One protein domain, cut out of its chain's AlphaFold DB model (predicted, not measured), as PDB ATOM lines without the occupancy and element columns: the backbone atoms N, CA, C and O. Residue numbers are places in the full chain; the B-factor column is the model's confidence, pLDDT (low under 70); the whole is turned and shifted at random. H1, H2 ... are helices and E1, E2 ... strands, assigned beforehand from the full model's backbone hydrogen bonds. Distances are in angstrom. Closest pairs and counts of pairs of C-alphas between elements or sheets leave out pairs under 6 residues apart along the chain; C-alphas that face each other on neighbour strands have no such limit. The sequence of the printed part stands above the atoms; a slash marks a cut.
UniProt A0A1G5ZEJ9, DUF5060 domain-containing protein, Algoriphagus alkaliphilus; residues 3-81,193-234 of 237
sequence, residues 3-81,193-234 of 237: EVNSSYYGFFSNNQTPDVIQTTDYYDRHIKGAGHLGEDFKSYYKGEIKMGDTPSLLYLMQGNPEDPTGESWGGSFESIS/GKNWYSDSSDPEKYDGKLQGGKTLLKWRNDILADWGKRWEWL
ATOM      1  N   GLU A   3     178.773 138.486 194.085       95.88
ATOM      2  CA  GLU A   3     179.878 137.531 194.043       95.88
ATOM      3  C   GLU A   3     179.564 136.461 192.991       95.88
ATOM      4  O   GLU A   3     178.760 135.558 193.217       95.88
ATOM      5  N   VAL A   4     180.159 136.590 191.807       95.19
ATOM      6  CA  VAL A   4     179.915 135.669 190.692       95.19
ATOM      7  C   VAL A   4     181.059 134.664 190.612       95.19
ATOM      8  O   VAL A   4     182.142 134.981 190.128       95.19
ATOM      9  N   ASN A   5     180.808 133.442 191.069       94.62
ATOM     10  CA  ASN A   5     181.780 132.352 191.099       94.62
ATOM     11  C   ASN A   5     181.652 131.413 189.893       94.62
ATOM     12  O   ASN A   5     182.625 130.751 189.532       94.62
ATOM     13  N   SER A   6     180.472 131.324 189.263       94.50
ATOM     14  CA  SER A   6     180.241 130.331 188.207       94.50
ATOM     15  C   SER A   6     179.317 130.735 187.061       94.50
ATOM     16  O   SER A   6     179.486 130.192 185.967       94.50
ATOM     17  N   SER A   7     178.313 131.590 187.251       95.06
ATOM     18  CA  SER A   7     177.273 131.765 186.221       95.06
ATOM     19  C   SER A   7     177.828 132.330 184.911       95.06
ATOM     20  O   SER A   7     177.358 131.941 183.840       95.06
ATOM     21  N   TYR A   8     178.899 133.132 184.975       94.25
ATOM     22  CA  TYR A   8     179.607 133.693 183.817       94.25
ATOM     23  C   TYR A   8     180.113 132.630 182.826       94.25
ATOM     24  O   TYR A   8     180.161 132.884 181.621       94.25
ATOM     25  N   TYR A   9     180.422 131.408 183.282       92.62
ATOM     26  CA  TYR A   9     180.785 130.307 182.384       92.62
ATOM     27  C   TYR A   9     179.649 129.945 181.424       92.62
ATOM     28  O   TYR A   9     179.916 129.510 180.303       92.62
ATOM     29  N   GLY A  10     178.391 130.183 181.811       92.00
ATOM     30  CA  GLY A  10     177.218 130.012 180.955       92.00
ATOM     31  C   GLY A  10     177.264 130.851 179.676       92.00
ATOM     32  O   GLY A  10     176.529 130.566 178.732       92.00
ATOM     33  N   PHE A  11     178.164 131.833 179.573       91.94
ATOM     34  CA  PHE A  11     178.340 132.630 178.365       91.94
ATOM     35  C   PHE A  11     179.256 131.991 177.303       91.94
ATOM     36  O   PHE A  11     179.026 132.202 176.116       91.94
ATOM     37  N   PHE A  12     180.249 131.183 177.690       87.75
ATOM     38  CA  PHE A  12     181.250 130.659 176.740       87.75
ATOM     39  C   PHE A  12     181.626 129.179 176.899       87.75
ATOM     40  O   PHE A  12     182.251 128.600 176.008       87.75
ATOM     41  N   SER A  13     181.289 128.557 178.028       83.62
ATOM     42  CA  SER A  13     181.648 127.168 178.305       83.62
ATOM     43  C   SER A  13     180.715 126.188 177.592       83.62
ATOM     44  O   SER A  13     179.566 126.512 177.278       83.62
ATOM     45  N   ASN A  14     181.221 124.973 177.372       73.25
ATOM     46  CA  ASN A  14     180.491 123.827 176.832       73.25
ATOM     47  C   ASN A  14     179.889 122.900 177.913       73.25
ATOM     48  O   ASN A  14     179.627 121.747 177.601       73.25
ATOM     49  N   ASN A  15     179.739 123.377 179.157       70.12
ATOM     50  CA  ASN A  15     179.106 122.736 180.327       70.12
ATOM     51  C   ASN A  15     179.737 121.463 180.928       70.12
ATOM     52  O   ASN A  15     179.381 121.079 182.047       70.12
ATOM     53  N   GLN A  16     180.698 120.830 180.250       66.50
ATOM     54  CA  GLN A  16     181.322 119.594 180.741       66.50
ATOM     55  C   GLN A  16     182.454 119.855 181.737       66.50
ATOM     56  O   GLN A  16     182.621 119.119 182.714       66.50
ATOM     57  N   THR A  17     183.250 120.893 181.492       68.31
ATOM     58  CA  THR A  17     184.348 121.324 182.365       68.31
ATOM     59  C   THR A  17     184.406 122.852 182.349       68.31
ATOM     60  O   THR A  17     184.336 123.434 181.260       68.31
ATOM     61  N   PRO A  18     184.532 123.516 183.517       65.94
ATOM     62  CA  PRO A  18     184.803 124.949 183.559       65.94
ATOM     63  C   PRO A  18     185.998 125.303 182.663       65.94
ATOM     64  O   PRO A  18     186.879 124.477 182.433       65.94
ATOM     65  N   ASP A  19     186.020 126.520 182.129       70.25
ATOM     66  CA  ASP A  19     187.091 127.043 181.266       70.25
ATOM     67  C   ASP A  19     187.286 126.424 179.872       70.25
ATOM     68  O   ASP A  19     188.043 127.002 179.078       70.25
ATOM     69  N   VAL A  20     186.597 125.329 179.528       76.88
ATOM     70  CA  VAL A  20     186.627 124.788 178.163       76.88
ATOM     71  C   VAL A  20     185.837 125.702 177.235       76.88
ATOM     72  O   VAL A  20     184.627 125.865 177.385       76.88
ATOM     73  N   ILE A  21     186.548 126.290 176.276       77.81
ATOM     74  CA  ILE A  21     185.985 127.178 175.260       77.81
ATOM     75  C   ILE A  21     185.202 126.346 174.255       77.81
ATOM     76  O   ILE A  21     185.726 125.380 173.694       77.81
ATOM     77  N   GLN A  22     183.959 126.737 173.998       77.25
ATOM     78  CA  GLN A  22     183.219 126.206 172.868       77.25
ATOM     79  C   GLN A  22     183.759 126.824 171.574       77.25
ATOM     80  O   GLN A  22     183.621 128.024 171.362       77.25
ATOM     81  N   THR A  23     184.360 126.003 170.712       82.62
ATOM     82  CA  THR A  23     184.781 126.421 169.369       82.62
ATOM     83  C   THR A  23     183.564 126.802 168.531       82.62
ATOM     84  O   THR A  23     182.587 126.048 168.469       82.62
ATOM     85  N   THR A  24     183.623 127.958 167.879       85.81
ATOM     86  CA  THR A  24     182.556 128.494 167.024       85.81
ATOM     87  C   THR A  24     183.129 129.072 165.732       85.81
ATOM     88  O   THR A  24     184.325 129.310 165.611       85.81
ATOM     89  N   ASP A  25     182.267 129.361 164.760       92.81
ATOM     90  CA  ASP A  25     182.621 130.149 163.576       92.81
ATOM     91  C   ASP A  25     182.241 131.634 163.722       92.81
ATOM     92  O   ASP A  25     182.187 132.374 162.736       92.81
ATOM     93  N   TYR A  26     182.001 132.094 164.959       94.56
ATOM     94  CA  TYR A  26     181.523 133.448 165.237       94.56
ATOM     95  C   TYR A  26     182.484 134.519 164.718       94.56
ATOM     96  O   TYR A  26     182.048 135.484 164.091       94.56
ATOM     97  N   TYR A  27     183.794 134.325 164.915       96.00
ATOM     98  CA  TYR A  27     184.809 135.234 164.387       96.00
ATOM     99  C   TYR A  27     184.700 135.387 162.870       96.00
ATOM    100  O   TYR A  27     184.630 136.506 162.367       96.00
ATOM    101  N   ASP A  28     184.669 134.270 162.140       95.69
ATOM    102  CA  ASP A  28     184.666 134.293 160.678       95.69
ATOM    103  C   ASP A  28     183.374 134.895 160.119       95.69
ATOM    104  O   ASP A  28     183.416 135.571 159.092       95.69
ATOM    105  N   ARG A  29     182.243 134.701 160.810       94.94
ATOM    106  CA  ARG A  29     180.947 135.263 160.410       94.94
ATOM    107  C   ARG A  29     180.807 136.751 160.735       94.94
ATOM    108  O   ARG A  29     180.330 137.510 159.894       94.94
ATOM    109  N   HIS A  30     181.205 137.174 161.932       96.00
ATOM    110  CA  HIS A  30     180.803 138.476 162.479       96.00
ATOM    111  C   HIS A  30     181.954 139.457 162.708       96.00
ATOM    112  O   HIS A  30     181.730 140.657 162.648       96.00
ATOM    113  N   ILE A  31     183.183 138.986 162.936       95.88
ATOM    114  CA  ILE A  31     184.305 139.851 163.351       95.88
ATOM    115  C   ILE A  31     185.320 140.043 162.221       95.88
ATOM    116  O   ILE A  31     185.911 141.112 162.068       95.88
ATOM    117  N   LYS A  32     185.532 139.018 161.392       95.69
ATOM    118  CA  LYS A  32     186.487 139.077 160.286       95.69
ATOM    119  C   LYS A  32     186.160 140.254 159.361       95.69
ATOM    120  O   LYS A  32     185.012 140.436 158.956       95.69
ATOM    121  N   GLY A  33     187.189 141.040 159.040       94.38
ATOM    122  CA  GLY A  33     187.073 142.244 158.214       94.38
ATOM    123  C   GLY A  33     186.652 143.512 158.968       94.38
ATOM    124  O   GLY A  33     186.584 144.567 158.351       94.38
ATOM    125  N   ALA A  34     186.413 143.451 160.282       95.56
ATOM    126  CA  ALA A  34     186.047 144.610 161.103       95.56
ATOM    127  C   ALA A  34     187.263 145.470 161.521       95.56
ATOM    128  O   ALA A  34     187.470 145.771 162.703       95.56
ATOM    129  N   GLY A  35     188.107 145.818 160.544       92.81
ATOM    130  CA  GLY A  35     189.310 146.637 160.721       92.81
ATOM    131  C   GLY A  35     190.309 146.089 161.749       92.81
ATOM    132  O   GLY A  35     190.343 144.894 162.047       92.81
ATOM    133  N   HIS A  36     191.109 146.990 162.326       95.06
ATOM    134  CA  HIS A  36     192.155 146.631 163.290       95.06
ATOM    135  C   HIS A  36     191.619 145.990 164.573       95.06
ATOM    136  O   HIS A  36     192.297 145.154 165.160       95.06
ATOM    137  N   LEU A  37     190.400 146.336 165.002       95.62
ATOM    138  CA  LEU A  37     189.786 145.716 166.179       95.62
ATOM    139  C   LEU A  37     189.453 144.241 165.929       95.62
ATOM    140  O   LEU A  37     189.655 143.410 166.812       95.62
ATOM    141  N   GLY A  38     188.979 143.900 164.726       95.50
ATOM    142  CA  GLY A  38     188.746 142.507 164.353       95.50
ATOM    143  C   GLY A  38     190.049 141.708 164.248       95.50
ATOM    144  O   GLY A  38     190.130 140.589 164.756       95.50
ATOM    145  N   GLU A  39     191.087 142.290 163.642       95.00
ATOM    146  CA  GLU A  39     192.424 141.680 163.558       95.00
ATOM    147  C   GLU A  39     193.025 141.420 164.946       95.00
ATOM    148  O   GLU A  39     193.521 140.321 165.210       95.00
ATOM    149  N   ASP A  40     192.932 142.400 165.846       96.44
ATOM    150  CA  ASP A  40     193.414 142.285 167.220       96.44
ATOM    151  C   ASP A  40     192.656 141.194 167.986       96.44
ATOM    152  O   ASP A  40     193.275 140.308 168.580       96.44
ATOM    153  N   PHE A  41     191.323 141.148 167.862       95.81
ATOM    154  CA  PHE A  41     190.503 140.117 168.503       95.81
ATOM    155  C   PHE A  41     190.958 138.692 168.143       95.81
ATOM    156  O   PHE A  41     190.992 137.810 169.004       95.81
ATOM    157  N   LYS A  42     191.372 138.448 166.889       95.69
ATOM    158  CA  LYS A  42     191.853 137.125 166.443       95.69
ATOM    159  C   LYS A  42     193.100 136.654 167.190       95.69
ATOM    160  O   LYS A  42     193.307 135.442 167.313       95.69
ATOM    161  N   SER A  43     193.916 137.583 167.683       95.62
ATOM    162  CA  SER A  43     195.146 137.288 168.426       95.62
ATOM    163  C   SER A  43     194.863 136.649 169.790       95.62
ATOM    164  O   SER A  43     195.703 135.914 170.315       95.62
ATOM    165  N   TYR A  44     193.658 136.840 170.332       93.06
ATOM    166  CA  TYR A  44     193.218 136.260 171.598       93.06
ATOM    167  C   TYR A  44     192.402 134.995 171.353       93.06
ATOM    168  O   TYR A  44     191.434 134.994 170.599       93.06
ATOM    169  N   TYR A  45     192.815 133.881 171.964       92.25
ATOM    170  CA  TYR A  45     192.138 132.581 171.847       92.25
ATOM    171  C   TYR A  45     191.837 132.144 170.404       92.25
ATOM    172  O   TYR A  45     190.906 131.380 170.167       92.25
ATOM    173  N   LYS A  46     192.624 132.616 169.426       94.00
ATOM    174  CA  LYS A  46     192.395 132.383 167.991       94.00
ATOM    175  C   LYS A  46     191.006 132.843 167.526       94.00
ATOM    176  O   LYS A  46     190.458 132.271 166.581       94.00
ATOM    177  N   GLY A  47     190.464 133.898 168.134       92.94
ATOM    178  CA  GLY A  47     189.155 134.472 167.819       92.94
ATOM    179  C   GLY A  47     187.977 133.717 168.432       92.94
ATOM    180  O   GLY A  47     186.835 134.008 168.091       92.94
ATOM    181  N   GLU A  48     188.225 132.753 169.316       93.25
ATOM    182  CA  GLU A  48     187.145 132.113 170.053       93.25
ATOM    183  C   GLU A  48     186.602 133.011 171.161       93.25
ATOM    184  O   GLU A  48     187.320 133.789 171.795       93.25
ATOM    185  N   ILE A  49     185.314 132.852 171.440       89.81
ATOM    186  CA  ILE A  49     184.624 133.596 172.485       89.81
ATOM    187  C   ILE A  49     185.043 133.014 173.839       89.81
ATOM    188  O   ILE A  49     184.465 132.040 174.308       89.81
ATOM    189  N   LYS A  50     186.037 133.620 174.495       89.38
ATOM    190  CA  LYS A  50     186.337 133.412 175.922       89.38
ATOM    191  C   LYS A  50     186.334 134.757 176.633       89.38
ATOM    192  O   LYS A  50     187.340 135.452 176.691       89.38
ATOM    193  N   MET A  51     185.162 135.128 177.138       88.81
ATOM    194  CA  MET A  51     184.861 136.481 177.605       88.81
ATOM    195  C   MET A  51     184.183 136.442 178.981       88.81
ATOM    196  O   MET A  51     182.987 136.693 179.105       88.81
ATOM    197  N   GLY A  52     184.946 136.050 180.006       90.31
ATOM    198  CA  GLY A  52     184.421 135.815 181.357       90.31
ATOM    199  C   GLY A  52     183.948 137.066 182.097       90.31
ATOM    200  O   GLY A  52     183.004 136.966 182.870       90.31
ATOM    201  N   ASP A  53     184.532 138.229 181.801       93.62
ATOM    202  CA  ASP A  53     184.167 139.501 182.444       93.62
ATOM    203  C   ASP A  53     183.037 140.247 181.707       93.62
ATOM    204  O   ASP A  53     182.372 141.112 182.274       93.62
ATOM    205  N   THR A  54     182.767 139.900 180.442       95.44
ATOM    206  CA  THR A  54     181.727 140.539 179.612       95.44
ATOM    207  C   THR A  54     180.335 140.537 180.261       95.44
ATOM    208  O   THR A  54     179.664 141.569 180.174       95.44
ATOM    209  N   PRO A  55     179.884 139.478 180.969       96.31
ATOM    210  CA  PRO A  55     178.643 139.509 181.745       96.31
ATOM    211  C   PRO A  55     178.478 140.725 182.669       96.31
ATOM    212  O   PRO A  55     177.356 141.204 182.819       96.31
ATOM    213  N   SER A  56     179.557 141.290 183.224       95.44
ATOM    214  CA  SER A  56     179.478 142.489 184.072       95.44
ATOM    215  C   SER A  56     179.011 143.734 183.311       95.44
ATOM    216  O   SER A  56     178.276 144.548 183.863       95.44
ATOM    217  N   LEU A  57     179.390 143.875 182.036       96.31
ATOM    218  CA  LEU A  57     178.873 144.936 181.167       96.31
ATOM    219  C   LEU A  57     177.440 144.625 180.720       96.31
ATOM    220  O   LEU A  57     176.573 145.495 180.747       96.31
ATOM    221  N   LEU A  58     177.179 143.373 180.340       96.75
ATOM    222  CA  LEU A  58     175.873 142.933 179.844       96.75
ATOM    223  C   LEU A  58     174.766 143.081 180.896       96.75
ATOM    224  O   LEU A  58     173.633 143.401 180.541       96.75
ATOM    225  N   TYR A  59     175.114 142.931 182.176       96.94
ATOM    226  CA  TYR A  59     174.242 143.213 183.319       96.94
ATOM    227  C   TYR A  59     173.632 144.623 183.258       96.94
ATOM    228  O   TYR A  59     172.458 144.809 183.563       96.94
ATOM    229  N   LEU A  60     174.422 145.612 182.820       96.75
ATOM    230  CA  LEU A  60     174.003 147.011 182.707       96.75
ATOM    231  C   LEU A  60     173.293 147.314 181.383       96.75
ATOM    232  O   LEU A  60     172.523 148.268 181.303       96.75
ATOM    233  N   MET A  61     173.583 146.545 180.332       96.19
ATOM    234  CA  MET A  61     173.053 146.802 178.992       96.19
ATOM    235  C   MET A  61     171.591 146.385 178.837       96.19
ATOM    236  O   MET A  61     170.854 147.052 178.116       96.19
ATOM    237  N   GLN A  62     171.179 145.290 179.480       97.25
ATOM    238  CA  GLN A  62     169.824 144.760 179.355       97.25
ATOM    239  C   GLN A  62     169.380 144.103 180.663       97.25
ATOM    240  O   GLN A  62     169.867 143.029 181.017       97.25
ATOM    241  N   GLY A  63     168.422 144.730 181.344       95.00
ATOM    242  CA  GLY A  63     167.910 144.327 182.655       95.00
ATOM    243  C   GLY A  63     167.686 145.541 183.558       95.00
ATOM    244  O   GLY A  63     167.862 146.680 183.126       95.00
ATOM    245  N   ASN A  64     167.296 145.304 184.810       97.19
ATOM    246  CA  ASN A  64     167.282 146.342 185.840       97.19
ATOM    247  C   ASN A  64     168.501 146.162 186.763       97.19
ATOM    248  O   ASN A  64     168.484 145.250 187.589       97.19
ATOM    249  N   PRO A  65     169.539 147.011 186.674       95.00
ATOM    250  CA  PRO A  65     170.748 146.851 187.482       95.00
ATOM    251  C   PRO A  65     170.539 147.130 188.980       95.00
ATOM    252  O   PRO A  65     171.385 146.770 189.794       95.00
ATOM    253  N   GLU A  66     169.409 147.736 189.359       96.56
ATOM    254  CA  GLU A  66     169.022 147.929 190.763       96.56
ATOM    255  C   GLU A  66     168.343 146.687 191.366       96.56
ATOM    256  O   GLU A  66     168.097 146.636 192.571       96.56
ATOM    257  N   ASP A  67     168.044 145.672 190.548       97.69
ATOM    258  CA  ASP A  67     167.466 144.400 190.978       97.69
ATOM    259  C   ASP A  67     168.349 143.214 190.543       97.69
ATOM    260  O   ASP A  67     168.138 142.626 189.480       97.69
ATOM    261  N   PRO A  68     169.326 142.800 191.374       97.75
ATOM    262  CA  PRO A  68     170.168 141.633 191.099       97.75
ATOM    263  C   PRO A  68     169.412 140.304 191.007       97.75
ATOM    264  O   PRO A  68     169.967 139.335 190.492       97.75
ATOM    265  N   THR A  69     168.175 140.233 191.505       97.88
ATOM    266  CA  THR A  69     167.362 139.009 191.446       97.88
ATOM    267  C   THR A  69     166.586 138.888 190.139       97.88
ATOM    268  O   THR A  69     166.220 137.780 189.736       97.88
ATOM    269  N   GLY A  70     166.387 140.015 189.453       97.25
ATOM    270  CA  GLY A  70     165.722 140.100 188.167       97.25
ATOM    271  C   GLY A  70     166.516 139.477 187.021       97.25
ATOM    272  O   GLY A  70     167.649 139.015 187.158       97.25
ATOM    273  N   GLU A  71     165.881 139.456 185.856       96.81
ATOM    274  CA  GLU A  71     166.496 139.001 184.616       96.81
ATOM    275  C   GLU A  71     167.399 140.081 184.019       96.81
ATOM    276  O   GLU A  71     166.997 141.239 183.877       96.81
ATOM    277  N   SER A  72     168.603 139.685 183.611       97.44
ATOM    278  CA  SER A  72     169.507 140.526 182.830       97.44
ATOM    279  C   SER A  72     170.364 139.678 181.893       97.44
ATOM    280  O   SER A  72     170.562 138.481 182.128       97.44
ATOM    281  N   TRP A  73     170.949 140.299 180.869       97.50
ATOM    282  CA  TRP A  73     171.964 139.638 180.041       97.50
ATOM    283  C   TRP A  73     173.245 139.297 180.813       97.50
ATOM    284  O   TRP A  73     174.022 138.464 180.358       97.50
ATOM    285  N   GLY A  74     173.465 139.908 181.979       96.88
ATOM    286  CA  GLY A  74     174.565 139.583 182.884       96.88
ATOM    287  C   GLY A  74     174.262 138.466 183.884       96.88
ATOM    288  O   GLY A  74     175.151 138.108 184.651       96.88
ATOM    289  N   GLY A  75     173.043 137.914 183.884       97.06
ATOM    290  CA  GLY A  75     172.601 136.862 184.805       97.06
ATOM    291  C   GLY A  75     171.516 137.308 185.791       97.06
ATOM    292  O   GLY A  75     171.052 138.448 185.765       97.06
ATOM    293  N   SER A  76     171.101 136.371 186.644       98.12
ATOM    294  CA  SER A  76     170.128 136.559 187.729       98.12
ATOM    295  C   SER A  76     170.673 135.882 188.986       98.12
ATOM    296  O   SER A  76     171.123 134.730 188.932       98.12
ATOM    297  N   PHE A  77     170.654 136.598 190.105       98.44
ATOM    298  CA  PHE A  77     171.412 136.252 191.304       98.44
ATOM    299  C   PHE A  77     170.515 136.035 192.524       98.44
ATOM    300  O   PHE A  77     169.410 136.561 192.636       98.44
ATOM    301  N   GLU A  78     171.009 135.241 193.466       98.06
ATOM    302  CA  GLU A  78     170.345 134.925 194.727       98.06
ATOM    303  C   GLU A  78     170.989 135.717 195.865       98.06
ATOM    304  O   GLU A  78     172.210 135.851 195.911       98.06
ATOM    305  N   SER A  79     170.188 136.242 196.798       98.00
ATOM    306  CA  SER A  79     170.731 136.900 197.990       98.00
ATOM    307  C   SER A  79     171.499 135.904 198.858       98.00
ATOM    308  O   SER A  79     171.020 134.803 199.130       98.00
ATOM    309  N   ILE A  80     172.670 136.312 199.341       97.62
ATOM    310  CA  ILE A  80     173.477 135.530 200.274       97.62
ATOM    311  C   ILE A  80     173.772 136.336 201.536       97.62
ATOM    312  O   ILE A  80     173.983 137.545 201.501       97.62
ATOM    313  N   SER A  81     173.821 135.643 202.671       97.44
ATOM    314  CA  SER A  81     174.188 136.217 203.972       97.44
ATOM    315  C   SER A  81     175.590 135.817 204.429       97.44
ATOM    316  O   SER A  81     176.043 136.260 205.485       97.44
ATOM    317  N   GLY A 193     176.137 141.614 204.660       97.56
ATOM    318  CA  GLY A 193     174.945 142.452 204.771       97.56
ATOM    319  C   GLY A 193     173.872 142.091 203.738       97.56
ATOM    320  O   GLY A 193     174.110 141.345 202.796       97.56
ATOM    321  N   LYS A 194     172.699 142.720 203.851       97.19
ATOM    322  CA  LYS A 194     171.522 142.460 202.995       97.19
ATOM    323  C   LYS A 194     171.686 142.753 201.491       97.19
ATOM    324  O   LYS A 194     170.814 142.391 200.716       97.19
ATOM    325  N   ASN A 195     172.766 143.425 201.086       96.94
ATOM    326  CA  ASN A 195     173.011 143.844 199.699       96.94
ATOM    327  C   ASN A 195     174.042 142.941 198.992       96.94
ATOM    328  O   ASN A 195     174.761 143.409 198.102       96.94
ATOM    329  N   TRP A 196     174.172 141.687 199.431       98.25
ATOM    330  CA  TRP A 196     175.061 140.690 198.846       98.25
ATOM    331  C   TRP A 196     174.272 139.613 198.114       98.25
ATOM    332  O   TRP A 196     173.265 139.106 198.615       98.25
ATOM    333  N   TYR A 197     174.754 139.278 196.922       98.44
ATOM    334  CA  TYR A 197     174.146 138.316 196.016       98.44
ATOM    335  C   TYR A 197     175.216 137.411 195.415       98.44
ATOM    336  O   TYR A 197     176.391 137.777 195.397       98.44
ATOM    337  N   SER A 198     174.813 136.250 194.914       98.19
ATOM    338  CA  SER A 198     175.697 135.277 194.281       98.19
ATOM    339  C   SER A 198     174.953 134.443 193.241       98.19
ATOM    340  O   SER A 198     173.733 134.542 193.108       98.19
ATOM    341  N   ASP A 199     175.681 133.607 192.498       97.69
ATOM    342  CA  ASP A 199     175.086 132.613 191.599       97.69
ATOM    343  C   ASP A 199     173.965 131.813 192.277       97.69
ATOM    344  O   ASP A 199     174.138 131.291 193.381       97.69
ATOM    345  N   SER A 200     172.841 131.654 191.577       96.75
ATOM    346  CA  SER A 200     171.678 130.931 192.093       96.75
ATOM    347  C   SER A 200     172.010 129.491 192.495       96.75
ATOM    348  O   SER A 200     172.509 128.713 191.679       96.75
ATOM    349  N   SER A 201     171.659 129.120 193.725       95.38
ATOM    350  CA  SER A 201     171.856 127.776 194.279       95.38
ATOM    351  C   SER A 201     170.803 126.756 193.825       95.38
ATOM    352  O   SER A 201     171.034 125.554 193.961       95.38
ATOM    353  N   ASP A 202     169.696 127.220 193.235       96.12
ATOM    354  CA  ASP A 202     168.653 126.393 192.612       96.12
ATOM    355  C   ASP A 202     169.231 125.435 191.543       96.12
ATOM    356  O   ASP A 202     169.713 125.913 190.506       96.12
ATOM    357  N   PRO A 203     169.160 124.101 191.746       94.88
ATOM    358  CA  PRO A 203     169.664 123.101 190.805       94.88
ATOM    359  C   PRO A 203     169.107 123.231 189.383       94.88
ATOM    360  O   PRO A 203     169.818 122.934 188.421       94.88
ATOM    361  N   GLU A 204     167.877 123.724 189.214       96.62
ATOM    362  CA  GLU A 204     167.270 123.876 187.886       96.62
ATOM    363  C   GLU A 204     167.968 124.942 187.039       96.62
ATOM    364  O   GLU A 204     167.925 124.885 185.805       96.62
ATOM    365  N   LYS A 205     168.681 125.873 187.684       96.81
ATOM    366  CA  LYS A 205     169.463 126.935 187.037       96.81
ATOM    367  C   LYS A 205     170.919 126.542 186.761       96.81
ATOM    368  O   LYS A 205     171.672 127.352 186.213       96.81
ATOM    369  N   TYR A 206     171.324 125.313 187.081       95.38
ATOM    370  CA  TYR A 206     172.661 124.816 186.758       95.38
ATOM    371  C   TYR A 206     172.743 124.408 185.289       95.38
ATOM    372  O   TYR A 206     171.834 123.763 184.760       95.38
ATOM    373  N   ASP A 207     173.864 124.731 184.649       92.75
ATOM    374  CA  ASP A 207     174.260 124.154 183.363       92.75
ATOM    375  C   ASP A 207     175.396 123.152 183.605       92.75
ATOM    376  O   ASP A 207     176.557 123.527 183.788       92.75
ATOM    377  N   GLY A 208     175.051 121.869 183.731       90.81
ATOM    378  CA  GLY A 208     175.991 120.846 184.187       90.81
ATOM    379  C   GLY A 208     176.522 121.162 185.590       90.81
ATOM    380  O   GLY A 208     175.766 121.182 186.560       90.81
ATOM    381  N   LYS A 209     177.832 121.410 185.705       89.38
ATOM    382  CA  LYS A 209     178.482 121.785 186.976       89.38
ATOM    383  C   LYS A 209     178.405 123.283 187.286       89.38
ATOM    384  O   LYS A 209     178.771 123.682 188.387       89.38
ATOM    385  N   LEU A 210     177.950 124.107 186.346       91.94
ATOM    386  CA  LEU A 210     178.021 125.559 186.451       91.94
ATOM    387  C   LEU A 210     176.822 126.101 187.238       91.94
ATOM    388  O   LEU A 210     175.713 126.190 186.700       91.94
ATOM    389  N   GLN A 211     177.041 126.466 188.502       95.06
ATOM    390  CA  GLN A 211     176.015 127.056 189.363       95.06
ATOM    391  C   GLN A 211     175.499 128.363 188.743       95.06
ATOM    392  O   GLN A 211     176.279 129.237 188.364       95.06
ATOM    393  N   GLY A 212     174.180 128.473 188.577       96.31
ATOM    394  CA  GLY A 212     173.539 129.617 187.921       96.31
ATOM    395  C   GLY A 212     173.819 129.764 186.416       96.31
ATOM    396  O   GLY A 212     173.345 130.730 185.818       96.31
ATOM    397  N   GLY A 213     174.543 128.838 185.772       95.56
ATOM    398  CA  GLY A 213     174.968 128.966 184.370       95.56
ATOM    399  C   GLY A 213     173.819 129.166 183.373       95.56
ATOM    400  O   GLY A 213     173.954 129.936 182.420       95.56
ATOM    401  N   LYS A 214     172.644 128.569 183.622       96.88
ATOM    402  CA  LYS A 214     171.470 128.735 182.745       96.88
ATOM    403  C   LYS A 214     170.902 130.156 182.740       96.88
ATOM    404  O   LYS A 214     170.221 130.520 181.783       96.88
ATOM    405  N   THR A 215     171.168 130.952 183.779       97.38
ATOM    406  CA  THR A 215     170.674 132.338 183.862       97.38
ATOM    407  C   THR A 215     171.281 133.225 182.776       97.38
ATOM    408  O   THR A 215     170.588 134.086 182.249       97.38
ATOM    409  N   LEU A 216     172.529 132.949 182.385       94.81
ATOM    410  CA  LEU A 216     173.246 133.615 181.296       94.81
ATOM    411  C   LEU A 216     173.125 132.871 179.966       94.81
ATOM    412  O   LEU A 216     172.940 133.500 178.927       94.81
ATOM    413  N   LEU A 217     173.195 131.535 179.988       94.50
ATOM    414  CA  LEU A 217     173.183 130.710 178.774       94.50
ATOM    415  C   LEU A 217     171.997 131.024 177.857       94.50
ATOM    416  O   LEU A 217     172.163 131.105 176.642       94.50
ATOM    417  N   LYS A 218     170.810 131.234 178.432       95.56
ATOM    418  CA  LYS A 218     169.595 131.528 177.662       95.56
ATOM    419  C   LYS A 218     169.680 132.821 176.844       95.56
ATOM    420  O   LYS A 218     169.021 132.914 175.818       95.56
ATOM    421  N   TRP A 219     170.508 133.778 177.268       96.12
ATOM    422  CA  TRP A 219     170.711 135.060 176.590       96.12
ATOM    423  C   TRP A 219     171.859 135.031 175.580       96.12
ATOM    424  O   TRP A 219     172.019 135.976 174.812       96.12
ATOM    425  N   ARG A 220     172.668 133.961 175.560       93.38
ATOM    426  CA  ARG A 220     173.911 133.888 174.776       93.38
ATOM    427  C   ARG A 220     173.690 134.239 173.302       93.38
ATOM    428  O   ARG A 220     174.456 135.018 172.747       93.38
ATOM    429  N   ASN A 221     172.638 133.705 172.682       94.25
ATOM    430  CA  ASN A 221     172.345 133.973 171.271       94.25
ATOM    431  C   ASN A 221     171.971 135.440 171.021       94.25
ATOM    432  O   ASN A 221     172.462 136.025 170.060       94.25
ATOM    433  N   ASP A 222     171.157 136.037 171.891       96.81
ATOM    434  CA  ASP A 222     170.732 137.434 171.759       96.81
ATOM    435  C   ASP A 222     171.917 138.387 171.927       96.81
ATOM    436  O   ASP A 222     172.111 139.292 171.115       96.81
ATOM    437  N   ILE A 223     172.761 138.126 172.929       96.25
ATOM    438  CA  ILE A 223     173.992 138.878 173.186       96.25
ATOM    439  C   ILE A 223     174.926 138.808 171.972       96.25
ATOM    440  O   ILE A 223     175.418 139.831 171.501       96.25
ATOM    441  N   LEU A 224     175.178 137.604 171.450       95.31
ATOM    442  CA  LEU A 224     176.079 137.413 170.313       95.31
ATOM    443  C   LEU A 224     175.506 138.005 169.019       95.31
ATOM    444  O   LEU A 224     176.267 138.522 168.201       95.31
ATOM    445  N   ALA A 225     174.187 137.989 168.836       96.38
ATOM    446  CA  ALA A 225     173.542 138.659 167.714       96.38
ATOM    447  C   ALA A 225     173.646 140.192 167.822       96.38
ATOM    448  O   ALA A 225     173.950 140.848 166.823       96.38
ATOM    449  N   ASP A 226     173.433 140.770 169.010       97.12
ATOM    450  CA  ASP A 226     173.615 142.210 169.250       97.12
ATOM    451  C   ASP A 226     175.065 142.634 169.012       97.12
ATOM    452  O   ASP A 226     175.335 143.581 168.274       97.12
ATOM    453  N   TRP A 227     176.013 141.881 169.565       95.94
ATOM    454  CA  TRP A 227     177.430 142.167 169.392       95.94
ATOM    455  C   TRP A 227     177.874 142.034 167.931       95.94
ATOM    456  O   TRP A 227     178.628 142.876 167.446       95.94
ATOM    457  N   GLY A 228     177.325 141.064 167.193       96.00
ATOM    458  CA  GLY A 228     177.579 140.903 165.763       96.00
ATOM    459  C   GLY A 228     177.156 142.138 164.968       96.00
ATOM    460  O   GLY A 228     177.930 142.634 164.157       96.00
ATOM    461  N   LYS A 229     175.982 142.715 165.266       96.38
ATOM    462  CA  LYS A 229     175.526 143.972 164.638       96.38
ATOM    463  C   LYS A 229     176.470 145.143 164.907       96.38
ATOM    464  O   LYS A 229     176.631 145.995 164.041       96.38
ATOM    465  N   ARG A 230     177.081 145.201 166.093       95.25
ATOM    466  CA  ARG A 230     178.047 146.255 166.450       95.25
ATOM    467  C   ARG A 230     179.373 146.084 165.716       95.25
ATOM    468  O   ARG A 230     179.984 147.084 165.353       95.25
ATOM    469  N   TRP A 231     179.801 144.846 165.464       96.31
ATOM    470  CA  TRP A 231     180.972 144.572 164.629       96.31
ATOM    471  C   TRP A 231     180.776 145.006 163.174       96.31
ATOM    472  O   TRP A 231     181.721 145.515 162.573       96.31
ATOM    473  N   GLU A 232     179.560 144.894 162.629       94.06
ATOM    474  CA  GLU A 232     179.261 145.383 161.274       94.06
ATOM    475  C   GLU A 232     179.534 146.888 161.116       94.06
ATOM    476  O   GLU A 232     179.933 147.317 160.042       94.06
ATOM    477  N   TRP A 233     179.409 147.702 162.175       94.19
ATOM    478  CA  TRP A 233     179.714 149.144 162.112       94.19
ATOM    479  C   TRP A 233     181.186 149.457 161.834       94.19
ATOM    480  O   TRP A 233     181.518 150.580 161.461       94.19
ATOM    481  N   LEU A 234     182.069 148.488 162.076       93.94
ATOM    482  CA  LEU A 234     183.513 148.617 161.898       93.94
ATOM    483  C   LEU A 234     183.986 148.039 160.564       93.94
ATOM    484  O   LEU A 234     185.171 148.144 160.240       93.94
TER     485      LEU A 234
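AT A GLANCE: This is residues 3 to 81 and 193 to 234 of the 237 residues of the protein "DUF5060 domain-containing protein" of Algoriphagus alkaliphilus (UniProt A0A1G5ZEJ9). Short helices H1 and H5 pack together in the middle of an elongated, loop-rich model, with the strand pair E1 and E2 at one end and H2 and H3 at the other. H6 runs from the middle toward that other end, where its residues 228 to 232 pack on H2; H4 lies near H1. The 121 printed residues hold, in order, H1 H2 H3 H4 E1 E2 H5 H6, with one antiparallel sheet, E1 - E2; the class is mostly helix, with under half of the residues in named elements. The whole is compact, with a radius of gyration of the C-alphas of 15.2 A and spans of 47 by 31 by 20 A.

HOW THE PARTS SIT: H1, residues 7 to 11, touches H5, residues 213 to 217; the closest C-alphas are those of Ser 7 and Gly 213, 4.1 A. H4, residues 54 to 61, is close to H1 but not clearly touching, with C-alphas of Tyr 8 and Pro 55 closest at 6.2 A. H2, residues 26 to 31, touches residues 228 to 232 of H6, residues 220 to 232, at a steep tilt of 44 degrees, the same way; the closest C-alphas are those of His 30 and Gly 228, 5.2 A. H3, residues 35 to 43, is close to H2 but not clearly touching, the closest C-alphas being those of Ile 31 and Gly 38, 5.3 A. E1, residues 77 to 79, and E2, residues 197 to 199, are antiparallel at 134 degrees, with N 78 and O 198 at 2.8 A, within hydrogen-bond range. Every O i to N i+4 pair is within range in H2, H5 and H6; H1 has 0 of 1, but 2 of 2 O i to N i+3 pairs, H3 4 of 5 and H4 3 of 4.

IN THESE COORDINATES: H1 begins at C-alpha 7, (177.273, 131.765, 186.221). H3 measures 13.4 A, H4 10.7 A and H6 18.5 A, ending at C-alpha 232, (179.261, 145.383, 161.274).

THE WHOLE: Residues 82 to 192 are not printed, and C-alphas 81 and 193 are 6.3 A apart. Links H1 to H2, H4 to E1 and E2 to H5 are long. Residues 16 to 18 have pLDDT under 70.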